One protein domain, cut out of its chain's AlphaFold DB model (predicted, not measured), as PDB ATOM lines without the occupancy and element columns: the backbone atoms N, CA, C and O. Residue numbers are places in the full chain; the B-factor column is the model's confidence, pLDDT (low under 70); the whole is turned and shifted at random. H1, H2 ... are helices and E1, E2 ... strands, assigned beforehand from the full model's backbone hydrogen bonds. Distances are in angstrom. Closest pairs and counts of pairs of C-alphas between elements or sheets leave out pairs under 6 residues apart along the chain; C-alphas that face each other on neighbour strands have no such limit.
ATOM      1  N   ASP A  32      -5.109 -39.604 -33.830       81.50
ATOM      2  CA  ASP A  32      -5.028 -38.458 -32.937       81.50
ATOM      3  C   ASP A  32      -6.419 -37.868 -32.661       81.50
ATOM      4  O   ASP A  32      -7.038 -37.264 -33.546       81.50
ATOM      5  N   TRP A  33      -6.923 -38.037 -31.441       78.56
ATOM      6  CA  TRP A  33      -8.203 -37.463 -31.024       78.56
ATOM      7  C   TRP A  33      -8.085 -36.045 -30.459       78.56
ATOM      8  O   TRP A  33      -9.115 -35.391 -30.290       78.56
ATOM      9  N   THR A  34      -6.882 -35.555 -30.139       77.69
ATOM     10  CA  THR A  34      -6.720 -34.229 -29.516       77.69
ATOM     11  C   THR A  34      -6.812 -33.111 -30.552       77.69
ATOM     12  O   THR A  34      -7.215 -31.986 -30.235       77.69
ATOM     13  N   LEU A  35      -6.505 -33.429 -31.812       74.19
ATOM     14  CA  LEU A  35      -6.579 -32.498 -32.927       74.19
ATOM     15  C   LEU A  35      -8.020 -32.119 -33.283       74.19
ATOM     16  O   LEU A  35      -8.960 -32.919 -33.242       74.19
ATOM     17  N   ARG A  36      -8.177 -30.883 -33.761       70.81
ATOM     18  CA  ARG A  36      -9.343 -30.472 -34.554       70.81
ATOM     19  C   ARG A  36      -9.053 -30.720 -36.038       70.81
ATOM     20  O   ARG A  36      -7.942 -30.426 -36.472       70.81
ATOM     21  N   PRO A  37     -10.015 -31.221 -36.837       66.88
ATOM     22  CA  PRO A  37     -11.394 -31.600 -36.499       66.88
ATOM     23  C   PRO A  37     -11.651 -33.004 -35.884       66.88
ATOM     24  O   PRO A  37     -12.810 -33.222 -35.521       66.88
ATOM     25  N   PRO A  38     -10.695 -33.960 -35.752       65.00
ATOM     26  CA  PRO A  38     -10.958 -35.290 -35.185       65.00
ATOM     27  C   PRO A  38     -11.765 -35.318 -33.889       65.00
ATOM     28  O   PRO A  38     -12.757 -36.042 -33.811       65.00
ATOM     29  N   ARG A  39     -11.415 -34.460 -32.924       70.31
ATOM     30  CA  ARG A  39     -12.136 -34.330 -31.654       70.31
ATOM     31  C   ARG A  39     -13.627 -34.051 -31.844       70.31
ATOM     32  O   ARG A  39     -14.437 -34.535 -31.082       70.31
ATOM     33  N   GLN A  40     -14.002 -33.302 -32.879       68.44
ATOM     34  CA  GLN A  40     -15.394 -32.916 -33.152       68.44
ATOM     35  C   GLN A  40     -16.115 -33.884 -34.094       68.44
ATOM     36  O   GLN A  40     -17.340 -33.916 -34.141       68.44
ATOM     37  N   SER A  41     -15.356 -34.660 -34.868       73.06
ATOM     38  CA  SER A  41     -15.894 -35.531 -35.919       73.06
ATOM     39  C   SER A  41     -16.175 -36.955 -35.427       73.06
ATOM     40  O   SER A  41     -16.812 -37.731 -36.136       73.06
ATOM     41  N   GLY A  42     -15.728 -37.296 -34.214       74.31
ATOM     42  CA  GLY A  42     -15.887 -38.623 -33.622       74.31
ATOM     43  C   GLY A  42     -14.896 -39.635 -34.195       74.31
ATOM     44  O   GLY A  42     -13.841 -39.265 -34.712       74.31
ATOM     45  N   ILE A  43     -15.221 -40.932 -34.095       77.75
ATOM     46  CA  ILE A  43     -14.340 -41.983 -34.625       77.75
ATOM     47  C   ILE A  43     -14.092 -41.808 -36.129       77.75
ATOM     48  O   ILE A  43     -15.023 -41.490 -36.876       77.75
ATOM     49  N   PRO A  44     -12.879 -42.126 -36.615       80.31
ATOM     50  CA  PRO A  44     -12.610 -42.197 -38.042       80.31
ATOM     51  C   PRO A  44     -13.606 -43.109 -38.767       80.31
ATOM     52  O   PRO A  44     -13.918 -44.212 -38.306       80.31
ATOM     53  N   SER A  45     -14.067 -42.678 -39.942       84.25
ATOM     54  CA  SER A  45     -15.093 -43.386 -40.721       84.25
ATOM     55  C   SER A  45     -14.708 -44.828 -41.058       84.25
ATOM     56  O   SER A  45     -15.584 -45.683 -41.146       84.25
ATOM     57  N   VAL A  46     -13.409 -45.133 -41.151       82.94
ATOM     58  CA  VAL A  46     -12.883 -46.495 -41.338       82.94
ATOM     59  C   VAL A  46     -13.349 -47.480 -40.256       82.94
ATOM     60  O   VAL A  46     -13.436 -48.675 -40.519       82.94
ATOM     61  N   PHE A  47     -13.709 -47.002 -39.061       82.62
ATOM     62  CA  PHE A  47     -14.262 -47.820 -37.979       82.62
ATOM     63  C   PHE A  47     -15.796 -47.852 -37.961       82.62
ATOM     64  O   PHE A  47     -16.371 -48.616 -37.193       82.62
ATOM     65  N   ALA A  48     -16.469 -47.039 -38.778       81.88
ATOM     66  CA  ALA A  48     -17.927 -46.906 -38.788       81.88
ATOM     67  C   ALA A  48     -18.578 -47.461 -40.065       81.88
ATOM     68  O   ALA A  48     -19.706 -47.953 -40.022       81.88
ATOM     69  N   VAL A  49     -17.886 -47.408 -41.209       88.38
ATOM     70  CA  VAL A  49     -18.451 -47.843 -42.493       88.38
ATOM     71  C   VAL A  49     -18.560 -49.371 -42.562       88.38
ATOM     72  O   VAL A  49     -17.575 -50.066 -42.308       88.38
ATOM     73  N   PRO A  50     -19.716 -49.938 -42.950       89.12
ATOM     74  CA  PRO A  50     -19.939 -51.387 -42.905       89.12
ATOM     75  C   PRO A  50     -19.147 -52.168 -43.962       89.12
ATOM     76  O   PRO A  50     -18.995 -53.385 -43.844       89.12
ATOM     77  N   LYS A  51     -18.658 -51.491 -45.007       91.94
ATOM     78  CA  LYS A  51     -17.942 -52.104 -46.127       91.94
ATOM     79  C   LYS A  51     -16.659 -51.347 -46.448       91.94
ATOM     80  O   LYS A  51     -16.632 -50.123 -46.384       91.94
ATOM     81  N   ALA A  52     -15.630 -52.095 -46.829       89.12
ATOM     82  CA  ALA A  52     -14.411 -51.592 -47.445       89.12
ATOM     83  C   ALA A  52     -14.421 -52.045 -48.914       89.12
ATOM     84  O   ALA A  52     -14.219 -53.222 -49.221       89.12
ATOM     85  N   GLY A  53     -14.768 -51.130 -49.823       89.19
ATOM     86  CA  GLY A  53     -15.132 -51.488 -51.197       89.19
ATOM     87  C   GLY A  53     -16.378 -52.383 -51.222       89.19
ATOM     88  O   GLY A  53     -17.400 -52.053 -50.622       89.19
ATOM     89  N   ASN A  54     -16.283 -53.541 -51.880       92.44
ATOM     90  CA  ASN A  54     -17.386 -54.507 -51.963       92.44
ATOM     91  C   ASN A  54     -17.390 -55.551 -50.832       92.44
ATOM     92  O   ASN A  54     -18.306 -56.370 -50.778       92.44
ATOM     93  N   GLN A  55     -16.402 -55.527 -49.931       92.38
ATOM     94  CA  GLN A  55     -16.256 -56.512 -48.855       92.38
ATOM     95  C   GLN A  55     -16.722 -55.959 -47.501       92.38
ATOM     96  O   GLN A  55     -16.617 -54.751 -47.272       92.38
ATOM     97  N   PRO A  56     -17.218 -56.808 -46.579       90.81
ATOM     98  CA  PRO A  56     -17.474 -56.406 -45.199       90.81
ATOM     99  C   PRO A  56     -16.216 -55.821 -44.552       90.81
ATOM    100  O   PRO A  56     -15.125 -56.371 -44.699       90.81
ATOM    101  N   ASN A  57     -16.365 -54.714 -43.830       86.94
ATOM    102  CA  ASN A  57     -15.248 -54.060 -43.164       86.94
ATOM    103  C   ASN A  57     -14.950 -54.724 -41.804       86.94
ATOM    104  O   ASN A  57     -15.751 -54.569 -40.874       86.94
ATOM    105  N   PRO A  58     -13.796 -55.398 -41.634       84.38
ATOM    106  CA  PRO A  58     -13.444 -56.039 -40.366       84.38
ATOM    107  C   PRO A  58     -13.184 -55.033 -39.231       84.38
ATOM    108  O   PRO A  58     -13.241 -55.403 -38.060       84.38
ATOM    109  N   LEU A  59     -12.927 -53.757 -39.548       84.12
ATOM    110  CA  LEU A  59     -12.707 -52.700 -38.558       84.12
ATOM    111  C   LEU A  59     -14.012 -52.100 -38.020       84.12
ATOM    112  O   LEU A  59     -13.999 -51.498 -36.944       84.12
ATOM    113  N   ALA A  60     -15.136 -52.296 -38.715       83.00
ATOM    114  CA  ALA A  60     -16.443 -51.812 -38.272       83.00
ATOM    115  C   ALA A  60     -17.154 -52.794 -37.337       83.00
ATOM    116  O   ALA A  60     -17.782 -52.397 -36.353       83.00
ATOM    117  N   THR A  61     -17.037 -54.095 -37.604       83.00
ATOM    118  CA  THR A  61     -17.618 -55.135 -36.756       83.00
ATOM    119  C   THR A  61     -16.791 -56.411 -36.799       83.00
ATOM    120  O   THR A  61     -16.251 -56.786 -37.836       83.00
ATOM    121  N   PHE A  62     -16.716 -57.099 -35.664       83.81
ATOM    122  CA  PHE A  62     -16.078 -58.396 -35.531       83.81
ATOM    123  C   PHE A  62     -17.025 -59.370 -34.831       83.81
ATOM    124  O   PHE A  62     -17.709 -59.000 -33.873       83.81
ATOM    125  N   ARG A  63     -17.064 -60.624 -35.288       85.44
ATOM    126  CA  ARG A  63     -17.860 -61.674 -34.649       85.44
ATOM    127  C   ARG A  63     -17.052 -62.343 -33.544       85.44
ATOM    128  O   ARG A  63     -16.126 -63.098 -33.816       85.44
ATOM    129  N   ILE A  64     -17.461 -62.126 -32.300       85.56
ATOM    130  CA  ILE A  64     -16.982 -62.903 -31.160       85.56
ATOM    131  C   ILE A  64     -17.683 -64.263 -31.200       85.56
ATOM    132  O   ILE A  64     -18.907 -64.325 -31.324       85.56
ATOM    133  N   ASN A  65     -16.906 -65.343 -31.109       90.25
ATOM    134  CA  ASN A  65     -17.409 -66.713 -31.124       90.25
ATOM    135  C   ASN A  65     -16.783 -67.530 -29.989       90.25
ATOM    136  O   ASN A  65     -15.833 -68.281 -30.202       90.25
ATOM    137  N   LEU A  66     -17.302 -67.349 -28.777       90.19
ATOM    138  CA  LEU A  66     -16.867 -68.062 -27.580       90.19
ATOM    139  C   LEU A  66     -18.066 -68.819 -26.986       90.19
ATOM    140  O   LEU A  66     -18.668 -68.366 -26.014       90.19
ATOM    141  N   PRO A  67     -18.459 -69.961 -27.579       91.38
ATOM    142  CA  PRO A  67     -19.667 -70.666 -27.164       91.38
ATOM    143  C   PRO A  67     -19.554 -71.290 -25.767       91.38
ATOM    144  O   PRO A  67     -20.573 -71.443 -25.102       91.38
ATOM    145  N   ASN A  68     -18.330 -71.595 -25.324       94.19
ATOM    146  CA  ASN A  68     -18.039 -72.344 -24.098       94.19
ATOM    147  C   ASN A  68     -17.777 -71.451 -22.866       94.19
ATOM    148  O   ASN A  68     -17.325 -71.950 -21.839       94.19
ATOM    149  N   THR A  69     -17.997 -70.135 -22.958       90.75
ATOM    150  CA  THR A  69     -17.974 -69.244 -21.784       90.75
ATOM    151  C   THR A  69     -19.307 -69.313 -21.039       90.75
ATOM    152  O   THR A  69     -20.319 -69.701 -21.619       90.75
ATOM    153  N   ASN A  70     -19.334 -68.917 -19.763       87.88
ATOM    154  CA  ASN A  70     -20.571 -68.806 -18.988       87.88
ATOM    155  C   ASN A  70     -20.801 -67.345 -18.547       87.88
ATOM    156  O   ASN A  70     -20.070 -66.880 -17.672       87.88
ATOM    157  N   PRO A  71     -21.772 -66.612 -19.126       88.12
ATOM    158  CA  PRO A  71     -22.654 -67.021 -20.222       88.12
ATOM    159  C   PRO A  71     -21.916 -67.138 -21.565       88.12
ATOM    160  O   PRO A  71     -20.819 -66.602 -21.755       88.12
ATOM    161  N   SER A  72     -22.537 -67.840 -22.515       87.75
ATOM    162  CA  SER A  72     -22.015 -67.972 -23.878       87.75
ATOM    163  C   SER A  72     -21.874 -66.599 -24.534       87.75
ATOM    164  O   SER A  72     -22.802 -65.786 -24.494       87.75
ATOM    165  N   LEU A  73     -20.721 -66.336 -25.151       87.12
ATOM    166  CA  LEU A  73     -20.429 -65.052 -25.775       87.12
ATOM    167  C   LEU A  73     -20.277 -65.215 -27.288       87.12
ATOM    168  O   LEU A  73     -19.176 -65.301 -27.835       87.12
ATOM    169  N   VAL A  74     -21.419 -65.240 -27.974       90.31
ATOM    170  CA  VAL A  74     -21.505 -65.278 -29.439       90.31
ATOM    171  C   VAL A  74     -22.272 -64.052 -29.922       90.31
ATOM    172  O   VAL A  74     -23.499 -64.011 -29.881       90.31
ATOM    173  N   ARG A  75     -21.550 -63.016 -30.356       85.94
ATOM    174  CA  ARG A  75     -22.150 -61.746 -30.796       85.94
ATOM    175  C   ARG A  75     -21.235 -60.978 -31.738       85.94
ATOM    176  O   ARG A  75     -20.019 -61.133 -31.694       85.94
ATOM    177  N   ASN A  76     -21.814 -60.092 -32.539       84.38
ATOM    178  CA  ASN A  76     -21.043 -59.104 -33.288       84.38
ATOM    179  C   ASN A  76     -20.744 -57.892 -32.400       84.38
ATOM    180  O   ASN A  76     -21.627 -57.416 -31.682       84.38
ATOM    181  N   THR A  77     -19.521 -57.372 -32.462       82.44
ATOM    182  CA  THR A  77     -19.182 -56.097 -31.825       82.44
ATOM    183  C   THR A  77     -19.910 -54.962 -32.530       82.44
ATOM    184  O   THR A  77     -20.016 -54.960 -33.759       82.44
ATOM    185  N   LYS A  78     -20.333 -53.960 -31.771       76.38
ATOM    186  CA  LYS A  78     -20.921 -52.728 -32.293       76.38
ATOM    187  C   LYS A  78     -20.082 -51.542 -31.829       76.38
ATOM    188  O   LYS A  78     -19.518 -51.590 -30.739       76.38
ATOM    189  N   ARG A  79     -19.983 -50.503 -32.656       75.56
ATOM    190  CA  ARG A  79     -19.426 -49.206 -32.258       75.56
ATOM    191  C   ARG A  79     -20.571 -48.330 -31.779       75.56
ATOM    192  O   ARG A  79     -21.630 -48.333 -32.399       75.56
ATOM    193  N   HIS A  80     -20.353 -47.595 -30.704       71.38
ATOM    194  CA  HIS A  80     -21.346 -46.680 -30.160       71.38
ATOM    195  C   HIS A  80     -20.639 -45.388 -29.757       71.38
ATOM    196  O   HIS A  80     -20.397 -45.161 -28.576       71.38
ATOM    197  N   PRO A  81     -20.208 -44.583 -30.740       68.81
ATOM    198  CA  PRO A  81     -19.583 -43.309 -30.437       68.81
ATOM    199  C   PRO A  81     -20.540 -42.430 -29.630       68.81
ATOM    200  O   PRO A  81     -21.715 -42.302 -29.975       68.81
ATOM    201  N   GLY A  82     -20.032 -41.883 -28.533       67.69
ATOM    202  CA  GLY A  82     -20.654 -40.821 -27.759       67.69
ATOM    203  C   GLY A  82     -20.500 -39.475 -28.463       67.69
ATOM    204  O   GLY A  82     -20.210 -39.413 -29.662       67.69
ATOM    205  N   VAL A  83     -20.715 -38.388 -27.723       68.50
ATOM    206  CA  VAL A  83     -20.591 -37.040 -28.283       68.50
ATOM    207  C   VAL A  83     -19.101 -36.742 -28.495       68.50
ATOM    208  O   VAL A  83     -18.332 -36.843 -27.544       68.50
ATOM    209  N   PRO A  84     -18.660 -36.385 -29.716       65.19
ATOM    210  CA  PRO A  84     -17.237 -36.185 -29.999       65.19
ATOM    211  C   PRO A  84     -16.536 -35.185 -29.059       65.19
ATOM    212  O   PRO A  84     -15.407 -35.412 -28.630       65.19
ATOM    213  N   ASP A  85     -17.229 -34.116 -28.658       66.38
ATOM    214  CA  ASP A  85     -16.664 -33.078 -27.789       66.38
ATOM    215  C   ASP A  85     -16.375 -33.526 -26.340       66.38
ATOM    216  O   ASP A  85     -15.693 -32.786 -25.622       66.38
ATOM    217  N   ASP A  86     -16.795 -34.734 -25.943       75.62
ATOM    218  CA  ASP A  86     -16.505 -35.333 -24.629       75.62
ATOM    219  C   ASP A  86     -15.121 -36.012 -24.565       75.62
ATOM    220  O   ASP A  86     -14.695 -36.469 -23.504       75.62
ATOM    221  N   LEU A  87     -14.386 -36.079 -25.683       78.69
ATOM    222  CA  LEU A  87     -13.034 -36.644 -25.708       78.69
ATOM    223  C   LEU A  87     -12.039 -35.773 -24.919       78.69
ATOM    224  O   LEU A  87     -12.139 -34.535 -24.962       78.69
ATOM    225  N   PRO A  88     -11.026 -36.380 -24.268       82.31
ATOM    226  CA  PRO A  88      -9.977 -35.635 -23.580       82.31
ATOM    227  C   PRO A  88      -9.342 -34.553 -24.461       82.31
ATOM    228  O   PRO A  88      -9.151 -34.715 -25.669       82.31
ATOM    229  N   THR A  89      -9.043 -33.414 -23.850       85.00
ATOM    230  CA  THR A  89      -8.427 -32.253 -24.500       85.00
ATOM    231  C   THR A  89      -6.906 -32.373 -24.542       85.00
ATOM    232  O   THR A  89      -6.309 -33.078 -23.730       85.00
ATOM    233  N   GLN A  90      -6.261 -31.605 -25.427       83.94
ATOM    234  CA  GLN A  90      -4.798 -31.497 -25.439       83.94
ATOM    235  C   GLN A  90      -4.245 -31.010 -24.089       83.94
ATOM    236  O   GLN A  90      -3.269 -31.561 -23.609       83.94
ATOM    237  N   SER A  91      -4.919 -30.069 -23.418       88.88
ATOM    238  CA  SER A  91      -4.485 -29.590 -22.097       88.88
ATOM    239  C   SER A  91      -4.481 -30.686 -21.028       88.88
ATOM    240  O   SER A  91      -3.656 -30.633 -20.124       88.88
ATOM    241  N   GLN A  92      -5.395 -31.659 -21.103       87.56
ATOM    242  CA  GLN A  92      -5.384 -32.810 -20.194       87.56
ATOM    243  C   GLN A  92      -4.221 -33.751 -20.517       87.56
ATOM    244  O   GLN A  92      -3.596 -34.272 -19.604       87.56
ATOM    245  N   VAL A  93      -3.891 -33.933 -21.799       86.75
ATOM    246  CA  VAL A  93      -2.699 -34.695 -22.205       86.75
ATOM    247  C   VAL A  93      -1.424 -34.010 -21.712       86.75
ATOM    248  O   VAL A  93      -0.571 -34.673 -21.132       86.75
ATOM    249  N   ASP A  94      -1.317 -32.692 -21.877       88.56
ATOM    250  CA  ASP A  94      -0.161 -31.915 -21.422       88.56
ATOM    251  C   ASP A  94       0.008 -31.994 -19.892       88.56
ATOM    252  O   ASP A  94       1.131 -32.118 -19.404       88.56
ATOM    253  N   ASP A  95      -1.095 -32.000 -19.132       91.00
ATOM    254  CA  ASP A  95      -1.072 -32.207 -17.679       91.00
ATOM    255  C   ASP A  95      -0.526 -33.592 -17.298       91.00
ATOM    256  O   ASP A  95       0.348 -33.685 -16.434       91.00
ATOM    257  N   VAL A  96      -0.961 -34.657 -17.981       90.56
ATOM    258  CA  VAL A  96      -0.410 -36.008 -17.781       90.56
ATOM    259  C   VAL A  96       1.083 -36.042 -18.115       90.56
ATOM    260  O   VAL A  96       1.875 -36.572 -17.342       90.56
ATOM    261  N   LEU A  97       1.498 -35.441 -19.232       88.88
ATOM    262  CA  LEU A  97       2.905 -35.411 -19.648       88.88
ATOM    263  C   LEU A  97       3.800 -34.580 -18.715       88.88
ATOM    264  O   LEU A  97       5.016 -34.760 -18.716       88.88
ATOM    265  N   SER A  98       3.217 -33.687 -17.912       92.81
ATOM    266  CA  SER A  98       3.946 -32.899 -16.915       92.81
ATOM    267  C   SER A  98       4.271 -33.672 -15.628       92.81
ATOM    268  O   SER A  98       5.075 -33.203 -14.817       92.81
ATOM    269  N   ARG A  99       3.668 -34.853 -15.422       92.31
ATOM    270  CA  ARG A  99       3.866 -35.675 -14.221       92.31
ATOM    271  C   ARG A  99       5.274 -36.268 -14.205       92.31
ATOM    272  O   ARG A  99       5.700 -36.925 -15.149       92.31
ATOM    273  N   THR A 100       5.997 -36.049 -13.110       94.38
ATOM    274  CA  THR A 100       7.381 -36.528 -12.948       94.38
ATOM    275  C   THR A 100       7.490 -37.809 -12.126       94.38
ATOM    276  O   THR A 100       8.502 -38.499 -12.221       94.38
ATOM    277  N   ASP A 101       6.482 -38.115 -11.305       95.38
ATOM    278  CA  ASP A 101       6.390 -39.398 -10.611       95.38
ATOM    279  C   ASP A 101       5.755 -40.445 -11.532       95.38
ATOM    280  O   ASP A 101       4.762 -40.185 -12.213       95.38
ATOM    281  N   TRP A 102       6.350 -41.637 -11.565       89.31
ATOM    282  CA  TRP A 102       5.925 -42.707 -12.464       89.31
ATOM    283  C   TRP A 102       4.535 -43.255 -12.122       89.31
ATOM    284  O   TRP A 102       3.786 -43.632 -13.027       89.31
ATOM    285  N   ASN A 103       4.183 -43.295 -10.838       90.88
ATOM    286  CA  ASN A 103       2.898 -43.812 -10.388       90.88
ATOM    287  C   ASN A 103       1.801 -42.811 -10.752       90.88
ATOM    288  O   ASN A 103       0.837 -43.190 -11.407       90.88
ATOM    289  N   ASP A 104       2.019 -41.534 -10.430       91.19
ATOM    290  CA  ASP A 104       1.090 -40.451 -10.765       91.19
ATOM    291  C   ASP A 104       0.889 -40.331 -12.281       91.19
ATOM    292  O   ASP A 104      -0.229 -40.136 -12.754       91.19
ATOM    293  N   PHE A 105       1.963 -40.477 -13.066       89.75
ATOM    294  CA  PHE A 105       1.879 -40.522 -14.525       89.75
ATOM    295  C   PHE A 105       1.050 -41.715 -15.018       89.75
ATOM    296  O   PHE A 105       0.199 -41.550 -15.892       89.75
ATOM    297  N   THR A 106       1.299 -42.912 -14.474       87.00
ATOM    298  CA  THR A 106       0.615 -44.145 -14.895       87.00
ATOM    299  C   THR A 106      -0.874 -44.104 -14.565       87.00
ATOM    300  O   THR A 106      -1.686 -44.496 -15.399       87.00
ATOM    301  N   ASP A 107      -1.236 -43.599 -13.390       88.81
ATOM    302  CA  ASP A 107      -2.636 -43.473 -12.989       88.81
ATOM    303  C   ASP A 107      -3.340 -42.411 -13.859       88.81
ATOM    304  O   ASP A 107      -4.397 -42.666 -14.434       88.81
ATOM    305  N   ALA A 108      -2.705 -41.252 -14.076       88.06
ATOM    306  CA  ALA A 108      -3.296 -40.173 -14.866       88.06
ATOM    307  C   ALA A 108      -3.461 -40.527 -16.360       88.06
ATOM    308  O   ALA A 108      -4.422 -40.096 -17.004       88.06
ATOM    309  N   ILE A 109      -2.550 -41.320 -16.938       85.75
ATOM    310  CA  ILE A 109      -2.686 -41.768 -18.332       85.75
ATOM    311  C   ILE A 109      -3.747 -42.863 -18.493       85.75
ATOM    312  O   ILE A 109      -4.402 -42.912 -19.539       85.75
ATOM    313  N   GLU A 110      -3.944 -43.712 -17.480       86.00
ATOM    314  CA  GLU A 110      -5.031 -44.696 -17.446       86.00
ATOM    315  C   GLU A 110      -6.396 -43.987 -17.406       86.00
ATOM    316  O   GLU A 110      -7.266 -44.298 -18.220       86.00
ATOM    317  N   ASP A 111      -6.535 -42.929 -16.603       84.88
ATOM    318  CA  ASP A 111      -7.751 -42.104 -16.556       84.88
ATOM    319  C   ASP A 111      -8.083 -41.454 -17.914       84.88
ATOM    320  O   ASP A 111      -9.228 -41.484 -18.380       84.88
ATOM    321  N   VAL A 112      -7.083 -40.880 -18.599       82.75
ATOM    322  CA  VAL A 112      -7.272 -40.285 -19.938       82.75
ATOM    323  C   VAL A 112      -7.644 -41.352 -20.975       82.75
ATOM    324  O   VAL A 112      -8.494 -41.109 -21.841       82.75
ATOM    325  N   HIS A 113      -7.043 -42.541 -20.892       78.81
ATOM    326  CA  HIS A 113      -7.395 -43.682 -21.736       78.81
ATOM    327  C   HIS A 113      -8.852 -44.132 -21.515       78.81
ATOM    328  O   HIS A 113      -9.594 -44.370 -22.479       78.81
ATOM    329  N   ASP A 114      -9.289 -44.208 -20.263       76.44
ATOM    330  CA  ASP A 114     -10.635 -44.641 -19.900       76.44
ATOM    331  C   ASP A 114     -11.691 -43.616 -20.305       76.44
ATOM    332  O   ASP A 114     -12.727 -43.987 -20.859       76.44
ATOM    333  N   ALA A 115     -11.407 -42.323 -20.150       72.25
ATOM    334  CA  ALA A 115     -12.274 -41.252 -20.634       72.25
ATOM    335  C   ALA A 115     -12.478 -41.319 -22.158       72.25
ATOM    336  O   ALA A 115     -13.608 -41.199 -22.642       72.25
ATOM    337  N   CYS A 116     -11.411 -41.598 -22.917       64.88
ATOM    338  CA  CYS A 116     -11.512 -41.853 -24.354       64.88
ATOM    339  C   CYS A 116     -12.448 -43.046 -24.628       64.88
ATOM    340  O   CYS A 116     -13.333 -42.953 -25.473       64.88
ATOM    341  N   THR A 117     -12.343 -44.126 -23.847       57.69
ATOM    342  CA  THR A 117     -13.192 -45.325 -23.972       57.69
ATOM    343  C   THR A 117     -14.666 -45.074 -23.612       57.69
ATOM    344  O   THR A 117     -15.567 -45.573 -24.296       57.69
ATOM    345  N   VAL A 118     -14.946 -44.288 -22.566       49.38
ATOM    346  CA  VAL A 118     -16.307 -43.936 -22.117       49.38
ATOM    347  C   VAL A 118     -17.018 -43.035 -23.131       49.38
ATOM    348  O   VAL A 118     -18.215 -43.218 -23.371       49.38
ATOM    349  N   GLY A 119     -16.272 -42.173 -23.828       45.56
ATOM    350  CA  GLY A 119     -16.738 -41.438 -25.006       45.56
ATOM    351  C   GLY A 119     -17.190 -42.329 -26.178       45.56
ATOM    352  O   GLY A 119     -17.720 -41.808 -27.151       45.56
ATOM    353  N   PHE A 120     -17.048 -43.662 -26.104       48.03
ATOM    354  CA  PHE A 120     -17.501 -44.650 -27.101       48.03
ATOM    355  C   PHE A 120     -18.500 -45.691 -26.548       48.03
ATOM    356  O   PHE A 120     -18.504 -46.850 -26.991       48.03
TER     357      PHE A 120
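AT A GLANCE: This is residues 32 to 120 of the 141 residues of the protein "Grixazone synthase" of Beijerinckiaceae bacterium (UniProt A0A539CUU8). The model is a loose, open frame with a hairpin at either end: two short strands, E1 and E2, at one end and two helices, H2 and H3, at the other. Two long stretches without a named element, residues 42 to 62 and 77 to 89, span the distance between, and the four-residue helix H1 comes before the first of them. The printed part has 89 residues with three named helices and two named strands, in the order H1, E1, E2, H2, H3; the one sheet, E1 - E2, is antiparallel. The class is mixed, helices and strands, with 37 residues, under half, in named elements. The whole is loose, with a radius of gyration of the C-alphas of 17.0 A, and flat, spanning 45 by 36 by 19 A.

HOW THE PARTS SIT: H1, residues 38 to 41, touches no helix. In the long stretch after it, residues 51 to 52 make a short antiparallel pairing with residues 55 to 56. E1, residues 63 to 66, and E2, residues 73 to 76, form a hairpin of antiparallel strands, with 176 degrees between their directions. The C-alphas of Arg 63 and Asn 76 face each other at 4.3 A; N 64 and O 75, at 2.8 A, and N 66 and O 73, at 2.9 A, are within hydrogen-bond range. H2, residues 90 to 97, and H3, residues 102 to 118, form a helical hairpin and touch, at a shallow tilt of 31 degrees, opposite ways. Their closest C-alphas, those of Val 96 and Ala 108, are 5.8 A apart, and H3 touches H2 with residues 105 to 112 alone. H1 is apart from E2, H2 and H3, and H3 is apart from both strands. In H2 and H3 every O i to N i+4 pair is within hydrogen-bond range; H1 is too short for such a pair, and its one O i to N i+3 pair is within range.

IN THESE COORDINATES: H1 begins at C-alpha 38, (-10.958, -35.290, -35.185), and measures 5.0 A from first to last C-alpha. E1 and E2 each measure 9.6 A, and C-alpha 66, where E1 ends, is at (-16.867, -68.062, -27.580). H2 measures 10.4 A. H3, the longest helix, measures 24.3 A and ends at C-alpha 118, (-16.307, -43.936, -22.117).

THE WHOLE: The two C-alphas farthest apart, those of Asn 54 and Asp 101, are 50.0 A apart. The printed part has no cut. The links from H1 to E1 and from E2 to H2 are long; E1 to E2 is short and H2 to H3 is tight. The mean pLDDT of the printed part is 81.6; residues 37 to 38, 40, 81 to 85 and 116 to 120 are under 70.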